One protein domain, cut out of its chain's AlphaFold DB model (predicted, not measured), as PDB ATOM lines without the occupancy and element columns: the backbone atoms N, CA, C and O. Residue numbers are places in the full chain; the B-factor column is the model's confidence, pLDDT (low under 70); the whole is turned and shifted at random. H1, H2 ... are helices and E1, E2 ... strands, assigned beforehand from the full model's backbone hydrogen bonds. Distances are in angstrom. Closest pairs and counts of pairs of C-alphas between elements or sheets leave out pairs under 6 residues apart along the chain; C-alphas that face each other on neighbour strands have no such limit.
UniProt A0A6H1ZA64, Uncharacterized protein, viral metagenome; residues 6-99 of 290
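This is residues 6 to 99 of the 290 residues of an uncharacterized protein of viral metagenome (UniProt A0A6H1ZA64). A small three-stranded antiparallel sheet, order E1, E2, E3, has one long helix, H2, packed slantwise over one face, while a short helix, H1, sits at its E1 side on the opposite face. Long loops join E1 to H1, H1 to E2 and E2 to E3, a short one joins E3 to H2, and residues 15 to 16 fold back to pair with residues 8 to 9 of E1. The printed part has 94 residues with two named helices and three named strands, in the order E1, H1, E2, E3, H2; the class is mixed, helices and strands, with 41 residues in named elements, under half. It is compact, with a radius of gyration of the C-alphas of 13.2 A, and elongated, with spans of 40 by 25 by 22 A.

Start at the inner strand E2, residues 45 to 51. Its neighbour E1, residues 6 to 10, is an edge strand, antiparallel at 151 degrees; look for N 7 and O 48, 2.9 A apart, within hydrogen-bond range. The other edge strand, E3, residues 66 to 69, forms a hairpin with E2, antiparallel at 156 degrees, with N 51 and O 66 at 2.8 A. E1 and E3 are apart. A short pairing, antiparallel, joins residues 8 to 9 of E1 with residues 15 to 16. H2, residues 80 to 97, is on the sheet, over E1 and E2, at a height over the sheet of 8.9 A; H2 and the sheet form two layers, a helix on one face of a sheet. H2 runs slantwise to the strands, at 42 degrees to E1 on the local plane; their closest C-alphas, those of Val 9 and Cys 86, are 7.1 A apart. H1, residues 24 to 30, is on the opposite face, at a height over the sheet of 7.1 A, and only just over none of the strands, with 2 of its C-alphas falling on E1. The closest C-alphas of E1 and H1 are those of Ser 6 and His 24, 6.6 A apart. H1 and H2 are apart. In H1 and H2 every O i to N i+4 pair is within hydrogen-bond range.

Find C-alpha 45 at (-40.494, -20.151, 15.466); from there E2 runs 19.3 A to C-alpha 51. E1 begins at C-alpha 6, (-32.290, -27.641, 8.537), and spans 13.5 A; E3 spans 10.2 A. H1 spans 9.6 A. H2 runs 25.6 A to C-alpha 97 at (-26.705, -26.841, -4.587).

The C-alphas of Asn 39 and Ile 99 are the two farthest apart, 41.8 A. The links E1 to H1, H1 to E2 and E2 to E3 are long; E3 to H2 is short. The printed part has no cut, and no printed residue of this model is under pLDDT 70.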
ATOM      1  N   SER A   6     -31.710 -28.172   7.311       94.44
ATOM      2  CA  SER A   6     -32.290 -27.641   8.537       94.44
ATOM      3  C   SER A   6     -32.789 -26.224   8.270       94.44
ATOM      4  O   SER A   6     -32.126 -25.437   7.592       94.44
ATOM      5  N   CYS A   7     -33.970 -25.887   8.779       96.62
ATOM      6  CA  CYS A   7     -34.492 -24.530   8.689       96.62
ATOM      7  C   CYS A   7     -35.258 -24.111   9.946       96.62
ATOM      8  O   CYS A   7     -35.767 -24.935  10.710       96.62
ATOM      9  N   ILE A   8     -35.338 -22.800  10.146       96.81
ATOM     10  CA  ILE A   8     -36.197 -22.163  11.139       96.81
ATOM     11  C   ILE A   8     -37.332 -21.486  10.386       96.81
ATOM     12  O   ILE A   8     -37.097 -20.677   9.494       96.81
ATOM     13  N   VAL A   9     -38.571 -21.794  10.740       97.38
ATOM     14  CA  VAL A   9     -39.743 -21.098  10.199       97.38
ATOM     15  C   VAL A   9     -40.375 -20.236  11.271       97.38
ATOM     16  O   VAL A   9     -40.645 -20.703  12.375       97.38
ATOM     17  N   LEU A  10     -40.604 -18.973  10.940       96.25
ATOM     18  CA  LEU A  10     -41.145 -17.974  11.851       96.25
ATOM     19  C   LEU A  10     -42.668 -17.922  11.766       96.25
ATOM     20  O   LEU A  10     -43.273 -18.343  10.778       96.25
ATOM     21  N   LYS A  11     -43.297 -17.362  12.801       93.50
ATOM     22  CA  LYS A  11     -44.756 -17.201  12.879       93.50
ATOM     23  C   LYS A  11     -45.328 -16.342  11.744       93.50
ATOM     24  O   LYS A  11     -46.431 -16.618  11.276       93.50
ATOM     25  N   ASP A  12     -44.586 -15.352  11.254       94.06
ATOM     26  CA  ASP A  12     -44.950 -14.567  10.060       94.06
ATOM     27  C   ASP A  12     -44.778 -15.356   8.741       94.06
ATOM     28  O   ASP A  12     -45.315 -15.001   7.688       94.06
ATOM     29  N   GLY A  13     -44.098 -16.501   8.810       95.19
ATOM     30  CA  GLY A  13     -43.853 -17.419   7.717       95.19
ATOM     31  C   GLY A  13     -42.558 -17.202   6.952       95.19
ATOM     32  O   GLY A  13     -42.390 -17.851   5.920       95.19
ATOM     33  N   GLN A  14     -41.655 -16.338   7.413       97.06
ATOM     34  CA  GLN A  14     -40.281 -16.347   6.924       97.06
ATOM     35  C   GLN A  14     -39.633 -17.710   7.217       97.06
ATOM     36  O   GLN A  14     -39.885 -18.315   8.258       97.06
ATOM     37  N   VAL A  15     -38.805 -18.201   6.291       98.06
ATOM     38  CA  VAL A  15     -38.020 -19.430   6.472       98.06
ATOM     39  C   VAL A  15     -36.543 -19.070   6.389       98.06
ATOM     40  O   VAL A  15     -36.078 -18.610   5.349       98.06
ATOM     41  N   VAL A  16     -35.823 -19.283   7.483       97.25
ATOM     42  CA  VAL A  16     -34.384 -19.061   7.625       97.25
ATOM     43  C   VAL A  16     -33.657 -20.385   7.412       97.25
ATOM     44  O   VAL A  16     -33.983 -21.386   8.049       97.25
ATOM     45  N   TRP A  17     -32.681 -20.387   6.512       95.62
ATOM     46  CA  TRP A  17     -31.821 -21.523   6.183       95.62
ATOM     47  C   TRP A  17     -30.553 -21.003   5.495       95.62
ATOM     48  O   TRP A  17     -30.561 -19.901   4.948       95.62
ATOM     49  N   ASP A  18     -29.485 -21.798   5.493       92.75
ATOM     50  CA  ASP A  18     -28.249 -21.509   4.762       92.75
ATOM     51  C   ASP A  18     -27.654 -22.812   4.207       92.75
ATOM     52  O   ASP A  18     -27.793 -23.880   4.798       92.75
ATOM     53  N   THR A  19     -26.983 -22.751   3.057       87.31
ATOM     54  CA  THR A  19     -26.395 -23.942   2.405       87.31
ATOM     55  C   THR A  19     -25.195 -24.537   3.162       87.31
ATOM     56  O   THR A  19     -24.774 -25.675   2.904       87.31
ATOM     57  N   ASN A  20     -24.616 -23.778   4.090       85.50
ATOM     58  CA  ASN A  20     -23.435 -24.132   4.868       85.50
ATOM     59  C   ASN A  20     -23.732 -24.345   6.354       85.50
ATOM     60  O   ASN A  20     -22.869 -24.905   7.025       85.50
ATOM     61  N   ILE A  21     -24.922 -23.971   6.832       88.62
ATOM     62  CA  ILE A  21     -25.326 -24.115   8.232       88.62
ATOM     63  C   ILE A  21     -26.420 -25.167   8.352       88.62
ATOM     64  O   ILE A  21     -27.531 -25.000   7.860       88.62
ATOM     65  N   ASP A  22     -26.088 -26.245   9.047       85.31
ATOM     66  CA  ASP A  22     -26.992 -27.332   9.404       85.31
ATOM     67  C   ASP A  22     -27.423 -27.263  10.885       85.31
ATOM     68  O   ASP A  22     -28.335 -27.962  11.304       85.31
ATOM     69  N   SER A  23     -26.837 -26.383  11.701       91.19
ATOM     70  CA  SER A  23     -27.218 -26.208  13.109       91.19
ATOM     71  C   SER A  23     -28.405 -25.253  13.278       91.19
ATOM     72  O   SER A  23     -28.324 -24.084  12.899       91.19
ATOM     73  N   HIS A  24     -29.491 -25.706  13.920       93.06
ATOM     74  CA  HIS A  24     -30.612 -24.822  14.274       93.06
ATOM     75  C   HIS A  24     -30.185 -23.679  15.194       93.06
ATOM     76  O   HIS A  24     -30.687 -22.572  15.037       93.06
ATOM     77  N   ASP A  25     -29.255 -23.918  16.119       93.31
ATOM     78  CA  ASP A  25     -28.791 -22.875  17.038       93.31
ATOM     79  C   ASP A  25     -27.982 -21.805  16.296       93.31
ATOM     80  O   ASP A  25     -28.163 -20.613  16.536       93.31
ATOM     81  N   GLU A  26     -27.158 -22.202  15.322       94.81
ATOM     82  CA  GLU A  26     -26.454 -21.244  14.462       94.81
ATOM     83  C   GLU A  26     -27.424 -20.476  13.554       94.81
ATOM     84  O   GLU A  26     -27.244 -19.276  13.356       94.81
ATOM     85  N   LEU A  27     -28.487 -21.121  13.053       95.62
ATOM     86  CA  LEU A  27     -29.544 -20.441  12.296       95.62
ATOM     87  C   LEU A  27     -30.323 -19.434  13.157       95.62
ATOM     88  O   LEU A  27     -30.677 -18.362  12.668       95.62
ATOM     89  N   LEU A  28     -30.569 -19.738  14.435       94.81
ATOM     90  CA  LEU A  28     -31.193 -18.800  15.374       94.81
ATOM     91  C   LEU A  28     -30.283 -17.606  15.663       94.81
ATOM     92  O   LEU A  28     -30.749 -16.467  15.625       94.81
ATOM     93  N   VAL A  29     -28.984 -17.845  15.878       95.50
ATOM     94  CA  VAL A  29     -27.982 -16.777  16.026       95.50
ATOM     95  C   VAL A  29     -27.926 -15.912  14.767       95.50
ATOM     96  O   VAL A  29     -27.979 -14.688  14.869       95.50
ATOM     97  N   MET A  30     -27.886 -16.526  13.580       94.69
ATOM     98  CA  MET A  30     -27.899 -15.827  12.290       94.69
ATOM     99  C   MET A  30     -29.142 -14.945  12.128       94.69
ATOM    100  O   MET A  30     -29.038 -13.817  11.651       94.69
ATOM    101  N   ALA A  31     -30.309 -15.448  12.526       94.69
ATOM    102  CA  ALA A  31     -31.563 -14.707  12.463       94.69
ATOM    103  C   ALA A  31     -31.756 -13.717  13.624       94.69
ATOM    104  O   ALA A  31     -32.752 -12.995  13.637       94.69
ATOM    105  N   ASN A  32     -30.829 -13.674  14.588       95.06
ATOM    106  CA  ASN A  32     -30.941 -12.894  15.819       95.06
ATOM    107  C   ASN A  32     -32.237 -13.201  16.605       95.06
ATOM    108  O   ASN A  32     -32.933 -12.300  17.077       95.06
ATOM    109  N   ILE A  33     -32.572 -14.488  16.725       93.38
ATOM    110  CA  ILE A  33     -33.768 -14.985  17.415       93.38
ATOM    111  C   ILE A  33     -33.365 -15.619  18.743       93.38
ATOM    112  O   ILE A  33     -32.457 -16.446  18.803       93.38
ATOM    113  N   LYS A  34     -34.078 -15.255  19.812       91.69
ATOM    114  CA  LYS A  34     -33.924 -15.876  21.130       91.69
ATOM    115  C   LYS A  34     -34.846 -17.082  21.275       91.69
ATOM    116  O   LYS A  34     -35.997 -17.040  20.847       91.69
ATOM    117  N   ASP A  35     -34.330 -18.125  21.915       90.19
ATOM    118  CA  ASP A  35     -35.084 -19.305  22.332       90.19
ATOM    119  C   ASP A  35     -35.261 -19.281  23.855       90.19
ATOM    120  O   ASP A  35     -34.450 -19.830  24.599       90.19
ATOM    121  N   ASP A  36     -36.256 -18.531  24.328       91.56
ATOM    122  CA  ASP A  36     -36.442 -18.199  25.747       91.56
ATOM    123  C   ASP A  36     -37.838 -18.542  26.294       91.56
ATOM    124  O   ASP A  36     -38.131 -18.272  27.460       91.56
ATOM    125  N   THR A  37     -38.692 -19.183  25.491       88.19
ATOM    126  CA  THR A  37     -40.030 -19.611  25.913       88.19
ATOM    127  C   THR A  37     -40.295 -21.068  25.565       88.19
ATOM    128  O   THR A  37     -40.017 -21.538  24.467       88.19
ATOM    129  N   ALA A  38     -40.901 -21.787  26.508       88.62
ATOM    130  CA  ALA A  38     -41.440 -23.127  26.294       88.62
ATOM    131  C   ALA A  38     -42.966 -23.107  26.092       88.62
ATOM    132  O   ALA A  38     -43.579 -24.162  25.932       88.62
ATOM    133  N   ASN A  39     -43.615 -21.935  26.116       90.75
ATOM    134  CA  ASN A  39     -45.061 -21.846  25.947       90.75
ATOM    135  C   ASN A  39     -45.434 -22.041  24.460       90.75
ATOM    136  O   ASN A  39     -45.126 -21.174  23.638       90.75
ATOM    137  N   PRO A  40     -46.181 -23.104  24.092       89.69
ATOM    138  CA  PRO A  40     -46.521 -23.383  22.695       89.69
ATOM    139  C   PRO A  40     -47.272 -22.246  21.980       89.69
ATOM    140  O   PRO A  40     -47.266 -22.179  20.751       89.69
ATOM    141  N   ALA A  41     -47.976 -21.380  22.718       91.31
ATOM    142  CA  ALA A  41     -48.705 -20.240  22.158       91.31
ATOM    143  C   ALA A  41     -47.804 -19.027  21.849       91.31
ATOM    144  O   ALA A  41     -48.149 -18.212  20.989       91.31
ATOM    145  N   GLU A  42     -46.672 -18.920  22.546       91.50
ATOM    146  CA  GLU A  42     -45.738 -17.789  22.485       91.50
ATOM    147  C   GLU A  42     -44.515 -18.074  21.611       91.50
ATOM    148  O   GLU A  42     -43.858 -17.129  21.186       91.50
ATOM    149  N   LEU A  43     -44.241 -19.348  21.292       92.75
ATOM    150  CA  LEU A  43     -43.159 -19.732  20.383       92.75
ATOM    151  C   LEU A  43     -43.209 -18.912  19.086       92.75
ATOM    152  O   LEU A  43     -44.208 -18.924  18.359       92.75
ATOM    153  N   LEU A  44     -42.113 -18.216  18.788       92.94
ATOM    154  CA  LEU A  44     -41.984 -17.355  17.608       92.94
ATOM    155  C   LEU A  44     -41.558 -18.121  16.355       92.94
ATOM    156  O   LEU A  44     -41.718 -17.621  15.241       92.94
ATOM    157  N   PHE A  45     -41.043 -19.335  16.534       95.62
ATOM    158  CA  PHE A  45     -40.494 -20.151  15.466       95.62
ATOM    159  C   PHE A  45     -40.722 -21.650  15.699       95.62
ATOM    160  O   PHE A  45     -41.057 -22.087  16.801       95.62
ATOM    161  N   ALA A  46     -40.525 -22.435  14.644       96.25
ATOM    162  CA  ALA A  46     -40.345 -23.879  14.715       96.25
ATOM    163  C   ALA A  46     -39.021 -24.272  14.048       96.25
ATOM    164  O   ALA A  46     -38.700 -23.800  12.954       96.25
ATOM    165  N   ARG A  47     -38.278 -25.166  14.696       96.06
ATOM    166  CA  ARG A  47     -37.156 -25.905  14.121       96.06
ATOM    167  C   ARG A  47     -37.705 -27.011  13.241       96.06
ATOM    168  O   ARG A  47     -38.504 -27.836  13.688       96.06
ATOM    169  N   VAL A  48     -37.300 -27.009  11.983       95.94
ATOM    170  CA  VAL A  48     -37.735 -27.993  11.001       95.94
ATOM    171  C   VAL A  48     -36.511 -28.650  10.394       95.94
ATOM    172  O   VAL A  48     -35.511 -28.005  10.084       95.94
ATOM    173  N   GLU A  49     -36.620 -29.957  10.235       95.19
ATOM    174  CA  GLU A  49     -35.630 -30.804   9.602       95.19
ATOM    175  C   GLU A  49     -36.287 -31.496   8.408       95.19
ATOM    176  O   GLU A  49     -37.356 -32.100   8.556       95.19
ATOM    177  N   ILE A  50     -35.680 -31.412   7.221       95.00
ATOM    178  CA  ILE A  50     -36.164 -32.132   6.038       95.00
ATOM    179  C   ILE A  50     -35.079 -33.076   5.534       95.00
ATOM    180  O   ILE A  50     -34.024 -32.661   5.057       95.00
ATOM    181  N   VAL A  51     -35.364 -34.371   5.630       93.12
ATOM    182  CA  VAL A  51     -34.392 -35.440   5.418       93.12
ATOM    183  C   VAL A  51     -34.658 -36.134   4.079       93.12
ATOM    184  O   VAL A  51     -35.804 -36.525   3.818       93.12
ATOM    185  N   PRO A  52     -33.633 -36.305   3.224       94.00
ATOM    186  CA  PRO A  52     -33.767 -37.090   2.004       94.00
ATOM    187  C   PRO A  52     -33.994 -38.572   2.321       94.00
ATOM    188  O   PRO A  52     -33.427 -39.081   3.294       94.00
ATOM    189  N   PRO A  53     -34.756 -39.298   1.485       94.06
ATOM    190  CA  PRO A  53     -34.885 -40.743   1.633       94.06
ATOM    191  C   PRO A  53     -33.516 -41.409   1.471       94.06
ATOM    192  O   PRO A  53     -32.769 -41.080   0.550       94.06
ATOM    193  N   ASP A  54     -33.169 -42.304   2.395       91.19
ATOM    194  CA  ASP A  54     -31.902 -43.052   2.411       91.19
ATOM    195  C   ASP A  54     -30.631 -42.179   2.320       91.19
ATOM    196  O   ASP A  54     -29.560 -42.643   1.927       91.19
ATOM    197  N   GLY A  55     -30.730 -40.890   2.665       90.12
ATOM    198  CA  GLY A  55     -29.627 -39.941   2.500       90.12
ATOM    199  C   GLY A  55     -29.410 -39.449   1.059       90.12
ATOM    200  O   GLY A  55     -28.435 -38.734   0.814       90.12
ATOM    201  N   ASP A  56     -30.266 -39.805   0.091       92.75
ATOM    202  CA  ASP A  56     -30.108 -39.401  -1.310       92.75
ATOM    203  C   ASP A  56     -30.671 -38.004  -1.602       92.75
ATOM    204  O   ASP A  56     -31.829 -37.820  -1.974       92.75
ATOM    205  N   VAL A  57     -29.801 -37.001  -1.511       94.12
ATOM    206  CA  VAL A  57     -30.116 -35.592  -1.810       94.12
ATOM    207  C   VAL A  57     -30.490 -35.330  -3.276       94.12
ATOM    208  O   VAL A  57     -30.915 -34.232  -3.619       94.12
ATOM    209  N   PHE A  58     -30.304 -36.318  -4.153       95.19
ATOM    210  CA  PHE A  58     -30.640 -36.225  -5.570       95.19
ATOM    211  C   PHE A  58     -32.034 -36.794  -5.897       95.19
ATOM    212  O   PHE A  58     -32.397 -36.866  -7.076       95.19
ATOM    213  N   GLU A  59     -32.806 -37.221  -4.891       95.31
ATOM    214  CA  GLU A  59     -34.198 -37.634  -5.080       95.31
ATOM    215  C   GLU A  59     -35.052 -36.444  -5.541       95.31
ATOM    216  O   GLU A  59     -35.124 -35.407  -4.879       95.31
ATOM    217  N   LYS A  60     -35.736 -36.626  -6.676       93.19
ATOM    218  CA  LYS A  60     -36.559 -35.601  -7.330       93.19
ATOM    219  C   LYS A  60     -37.986 -35.571  -6.789       93.19
ATOM    220  O   LYS A  60     -38.643 -34.531  -6.854       93.19
ATOM    221  N   ASP A  61     -38.486 -36.694  -6.278       94.44
ATOM    222  CA  ASP A  61     -39.810 -36.772  -5.676       94.44
ATOM    223  C   ASP A  61     -39.805 -36.194  -4.256       94.44
ATOM    224  O   ASP A  61     -39.501 -36.867  -3.267       94.44
ATOM    225  N   MET A  62     -40.222 -34.932  -4.153       91.44
ATOM    226  CA  MET A  62     -40.330 -34.202  -2.887       91.44
ATOM    227  C   MET A  62     -41.272 -34.848  -1.866       91.44
ATOM    228  O   MET A  62     -41.213 -34.492  -0.688       91.44
ATOM    229  N   LYS A  63     -42.145 -35.778  -2.276       93.12
ATOM    230  CA  LYS A  63     -43.028 -36.500  -1.350       93.12
ATOM    231  C   LYS A  63     -42.279 -37.538  -0.520       93.12
ATOM    232  O   LYS A  63     -42.731 -37.860   0.573       93.12
ATOM    233  N   LYS A  64     -41.140 -38.037  -1.011       95.19
ATOM    234  CA  LYS A  64     -40.294 -38.993  -0.283       95.19
ATOM    235  C   LYS A  64     -39.417 -38.329   0.775       95.19
ATOM    236  O   LYS A  64     -38.928 -39.002   1.673       95.19
ATOM    237  N   TRP A  65     -39.223 -37.016   0.673       96.19
ATOM    238  CA  TRP A  65     -38.493 -36.242   1.666       96.19
ATOM    239  C   TRP A  65     -39.329 -36.092   2.936       96.19
ATOM    240  O   TRP A  65     -40.417 -35.494   2.932       96.19
ATOM    241  N   MET A  66     -38.798 -36.630   4.031       95.19
ATOM    242  CA  MET A  66     -39.450 -36.634   5.331       95.19
ATOM    243  C   MET A  66     -39.214 -35.296   6.024       95.19
ATOM    244  O   MET A  66     -38.075 -34.920   6.278       95.19
ATOM    245  N   LEU A  67     -40.297 -34.597   6.358       95.19
ATOM    246  CA  LEU A  67     -40.244 -33.388   7.173       95.19
ATOM    247  C   LEU A  67     -40.567 -33.741   8.621       95.19
ATOM    248  O   LEU A  67     -41.572 -34.400   8.894       95.19
ATOM    249  N   LYS A  68     -39.739 -33.254   9.540       93.25
ATOM    250  CA  LYS A  68     -39.897 -33.410  10.980       93.25
ATOM    251  C   LYS A  68     -39.811 -32.038  11.650       93.25
ATOM    252  O   LYS A  68     -38.943 -31.237  11.321       93.25
ATOM    253  N   ILE A  69     -40.697 -31.784  12.610       93.25
ATOM    254  CA  ILE A  69     -40.522 -30.685  13.566       93.25
ATOM    255  C   ILE A  69     -39.491 -31.157  14.589       93.25
ATOM    256  O   ILE A  69     -39.734 -32.130  15.306       93.25
ATOM    257  N   ASP A  70     -38.327 -30.517  14.616       89.69
ATOM    258  CA  ASP A  70     -37.179 -30.951  15.414       89.69
ATOM    259  C   ASP A  70     -37.083 -30.184  16.736       89.69
ATOM    260  O   ASP A  70     -36.104 -29.513  17.046       89.69
ATOM    261  N   GLN A  71     -38.164 -30.247  17.511       87.50
ATOM    262  CA  GLN A  71     -38.241 -29.704  18.865       87.50
ATOM    263  C   GLN A  71     -39.299 -30.452  19.677       87.50
ATOM    264  O   GLN A  71     -40.224 -31.045  19.123       87.50
ATOM    265  N   SER A  72     -39.172 -30.423  21.005       88.25
ATOM    266  CA  SER A  72     -40.086 -31.115  21.927       88.25
ATOM    267  C   SER A  72     -41.486 -30.497  21.979       88.25
ATOM    268  O   SER A  72     -42.445 -31.180  22.328       88.25
ATOM    269  N   ILE A  73     -41.609 -29.213  21.634       89.19
ATOM    270  CA  ILE A  73     -42.846 -28.445  21.751       89.19
ATOM    271  C   ILE A  73     -43.213 -27.869  20.388       89.19
ATOM    272  O   ILE A  73     -42.532 -26.984  19.879       89.19
ATOM    273  N   THR A  74     -44.308 -28.336  19.798       92.56
ATOM    274  CA  THR A  74     -44.814 -27.794  18.531       92.56
ATOM    275  C   THR A  74     -45.584 -26.490  18.775       92.56
ATOM    276  O   THR A  74     -46.510 -26.493  19.595       92.56
ATOM    277  N   PRO A  75     -45.279 -25.382  18.070       94.19
ATOM    278  CA  PRO A  75     -46.032 -24.139  18.219       94.19
ATOM    279  C   PRO A  75     -47.508 -24.300  17.835       94.19
ATOM    280  O   PRO A  75     -47.824 -24.946  16.837       94.19
ATOM    281  N   LYS A  76     -48.425 -23.645  18.563       95.56
ATOM    282  CA  LYS A  76     -49.881 -23.740  18.301       95.56
ATOM    283  C   LYS A  76     -50.292 -23.250  16.913       95.56
ATOM    284  O   LYS A  76     -51.314 -23.682  16.394       95.56
ATOM    285  N   TRP A  77     -49.533 -22.321  16.338       95.69
ATOM    286  CA  TRP A  77     -49.812 -21.763  15.015       95.69
ATOM    287  C   TRP A  77     -49.348 -22.672  13.868       95.69
ATOM    288  O   TRP A  77     -49.720 -22.423  12.719       95.69
ATOM    289  N   TRP A  78     -48.557 -23.714  14.152       96.31
ATOM    290  CA  TRP A  78     -48.059 -24.627  13.130       96.31
ATOM    291  C   TRP A  78     -49.209 -25.314  12.389       96.31
ATOM    292  O   TRP A  78     -50.131 -25.863  12.989       96.31
ATOM    293  N   ASN A  79     -49.132 -25.319  11.061       95.81
ATOM    294  CA  ASN A  79     -50.093 -25.985  10.191       95.81
ATOM    295  C   ASN A  79     -49.454 -26.312   8.826       95.81
ATOM    296  O   ASN A  79     -48.296 -25.975   8.561       95.81
ATOM    297  N   LYS A  80     -50.220 -26.950   7.933       96.00
ATOM    298  CA  LYS A  80     -49.743 -27.398   6.612       96.00
ATOM    299  C   LYS A  80     -49.203 -26.280   5.711       96.00
ATOM    300  O   LYS A  80     -48.355 -26.555   4.868       96.00
ATOM    301  N   GLN A  81     -49.634 -25.032   5.890       97.31
ATOM    302  CA  GLN A  81     -49.109 -23.908   5.118       97.31
ATOM    303  C   GLN A  81     -47.632 -23.647   5.440       97.31
ATOM    304  O   GLN A  81     -46.840 -23.417   4.528       97.31
ATOM    305  N   TYR A  82     -47.238 -23.727   6.714       97.69
ATOM    306  CA  TYR A  82     -45.842 -23.558   7.132       97.69
ATOM    307  C   TYR A  82     -44.971 -24.737   6.697       97.69
ATOM    308  O   TYR A  82     -43.843 -24.526   6.250       97.69
ATOM    309  N   GLU A  83     -45.520 -25.956   6.715       96.81
ATOM    310  CA  GLU A  83     -44.858 -27.123   6.118       96.81
ATOM    311  C   GLU A  83     -44.514 -26.859   4.642       96.81
ATOM    312  O   GLU A  83     -43.375 -27.052   4.217       96.81
ATOM    313  N   GLN A  84     -45.475 -26.348   3.865       97.31
ATOM    314  CA  GLN A  84     -45.261 -26.045   2.451       97.31
ATOM    315  C   GLN A  84     -44.220 -24.938   2.239       97.31
ATOM    316  O   GLN A  84     -43.415 -25.034   1.313       97.31
ATOM    317  N   LYS A  85     -44.180 -23.916   3.103       97.94
ATOM    318  CA  LYS A  85     -43.135 -22.879   3.058       97.94
ATOM    319  C   LYS A  85     -41.739 -23.484   3.247       97.94
ATOM    320  O   LYS A  85     -40.838 -23.169   2.472       97.94
ATOM    321  N   CYS A  86     -41.580 -24.413   4.192       97.44
ATOM    322  CA  CYS A  86     -40.316 -25.126   4.401       97.44
ATOM    323  C   CYS A  86     -39.935 -25.984   3.183       97.44
ATOM    324  O   CYS A  86     -38.785 -25.976   2.749       97.44
ATOM    325  N   ARG A  87     -40.905 -26.676   2.569       97.12
ATOM    326  CA  ARG A  87     -40.674 -27.461   1.342       97.12
ATOM    327  C   ARG A  87     -40.270 -26.589   0.152       97.12
ATOM    328  O   ARG A  87     -39.404 -26.989  -0.619       97.12
ATOM    329  N   ASN A  88     -40.855 -25.401   0.013       97.25
ATOM    330  CA  ASN A  88     -40.464 -24.446  -1.027       97.25
ATOM    331  C   ASN A  88     -39.028 -23.942  -0.808       97.25
ATOM    332  O   ASN A  88     -38.263 -23.861  -1.765       97.25
ATOM    333  N   ALA A  89     -38.641 -23.663   0.442       97.12
ATOM    334  CA  ALA A  89     -37.268 -23.290   0.783       97.12
ATOM    335  C   ALA A  89     -36.263 -24.398   0.421       97.12
ATOM    336  O   ALA A  89     -35.252 -24.124  -0.224       97.12
ATOM    337  N   LEU A  90     -36.585 -25.660   0.727       96.12
ATOM    338  CA  LEU A  90     -35.780 -26.807   0.300       96.12
ATOM    339  C   LEU A  90     -35.654 -26.889  -1.228       96.12
ATOM    340  O   LEU A  90     -34.562 -27.112  -1.736       96.12
ATOM    341  N   GLN A  91     -36.739 -26.684  -1.983       96.19
ATOM    342  CA  GLN A  91     -36.666 -26.681  -3.449       96.19
ATOM    343  C   GLN A  91     -35.720 -25.600  -3.984       96.19
ATOM    344  O   GLN A  91     -35.004 -25.848  -4.954       96.19
ATOM    345  N   THR A  92     -35.704 -24.415  -3.370       96.19
ATOM    346  CA  THR A  92     -34.739 -23.359  -3.705       96.19
ATOM    347  C   THR A  92     -33.313 -23.808  -3.393       96.19
ATOM    348  O   THR A  92     -32.464 -23.771  -4.280       96.19
ATOM    349  N   CYS A  93     -33.071 -24.339  -2.192       95.19
ATOM    350  CA  CYS A  93     -31.768 -24.876  -1.797       95.19
ATOM    351  C   CYS A  93     -31.256 -25.948  -2.774       95.19
ATOM    352  O   CYS A  93     -30.113 -25.888  -3.234       95.19
ATOM    353  N   LEU A  94     -32.108 -26.903  -3.162       95.50
ATOM    354  CA  LEU A  94     -31.744 -27.967  -4.100       95.50
ATOM    355  C   LEU A  94     -31.356 -27.412  -5.476       95.50
ATOM    356  O   LEU A  94     -30.381 -27.870  -6.063       95.50
ATOM    357  N   LYS A  95     -32.067 -26.397  -5.983       94.44
ATOM    358  CA  LYS A  95     -31.724 -25.748  -7.262       94.44
ATOM    359  C   LYS A  95     -30.362 -25.055  -7.227       94.44
ATOM    360  O   LYS A  95     -29.700 -24.974  -8.256       94.44
ATOM    361  N   GLU A  96     -29.958 -24.539  -6.072       93.44
ATOM    362  CA  GLU A  96     -28.687 -23.831  -5.910       93.44
ATOM    363  C   GLU A  96     -27.500 -24.767  -5.672       93.44
ATOM    364  O   GLU A  96     -26.365 -24.414  -6.005       93.44
ATOM    365  N   THR A  97     -27.753 -25.947  -5.098       95.00
ATOM    366  CA  THR A  97     -26.705 -26.841  -4.587       95.00
ATOM    367  C   THR A  97     -26.539 -28.136  -5.374       95.00
ATOM    368  O   THR A  97     -25.442 -28.695  -5.370       95.00
ATOM    369  N   ILE A  98     -27.575 -28.621  -6.064       96.94
ATOM    370  CA  ILE A  98     -27.532 -29.894  -6.791       96.94
ATOM    371  C   ILE A  98     -27.158 -29.680  -8.258       96.94
ATOM    372  O   ILE A  98     -27.832 -28.973  -9.006       96.94
ATOM    373  N   ILE A  99     -26.113 -30.381  -8.692       98.38
ATOM    374  CA  ILE A  99     -25.684 -30.481 -10.086       98.38
ATOM    375  C   ILE A  99     -25.742 -31.961 -10.472       98.38
ATOM    376  O   ILE A  99     -24.934 -32.771 -10.015       98.38
TER     377      ILE A  99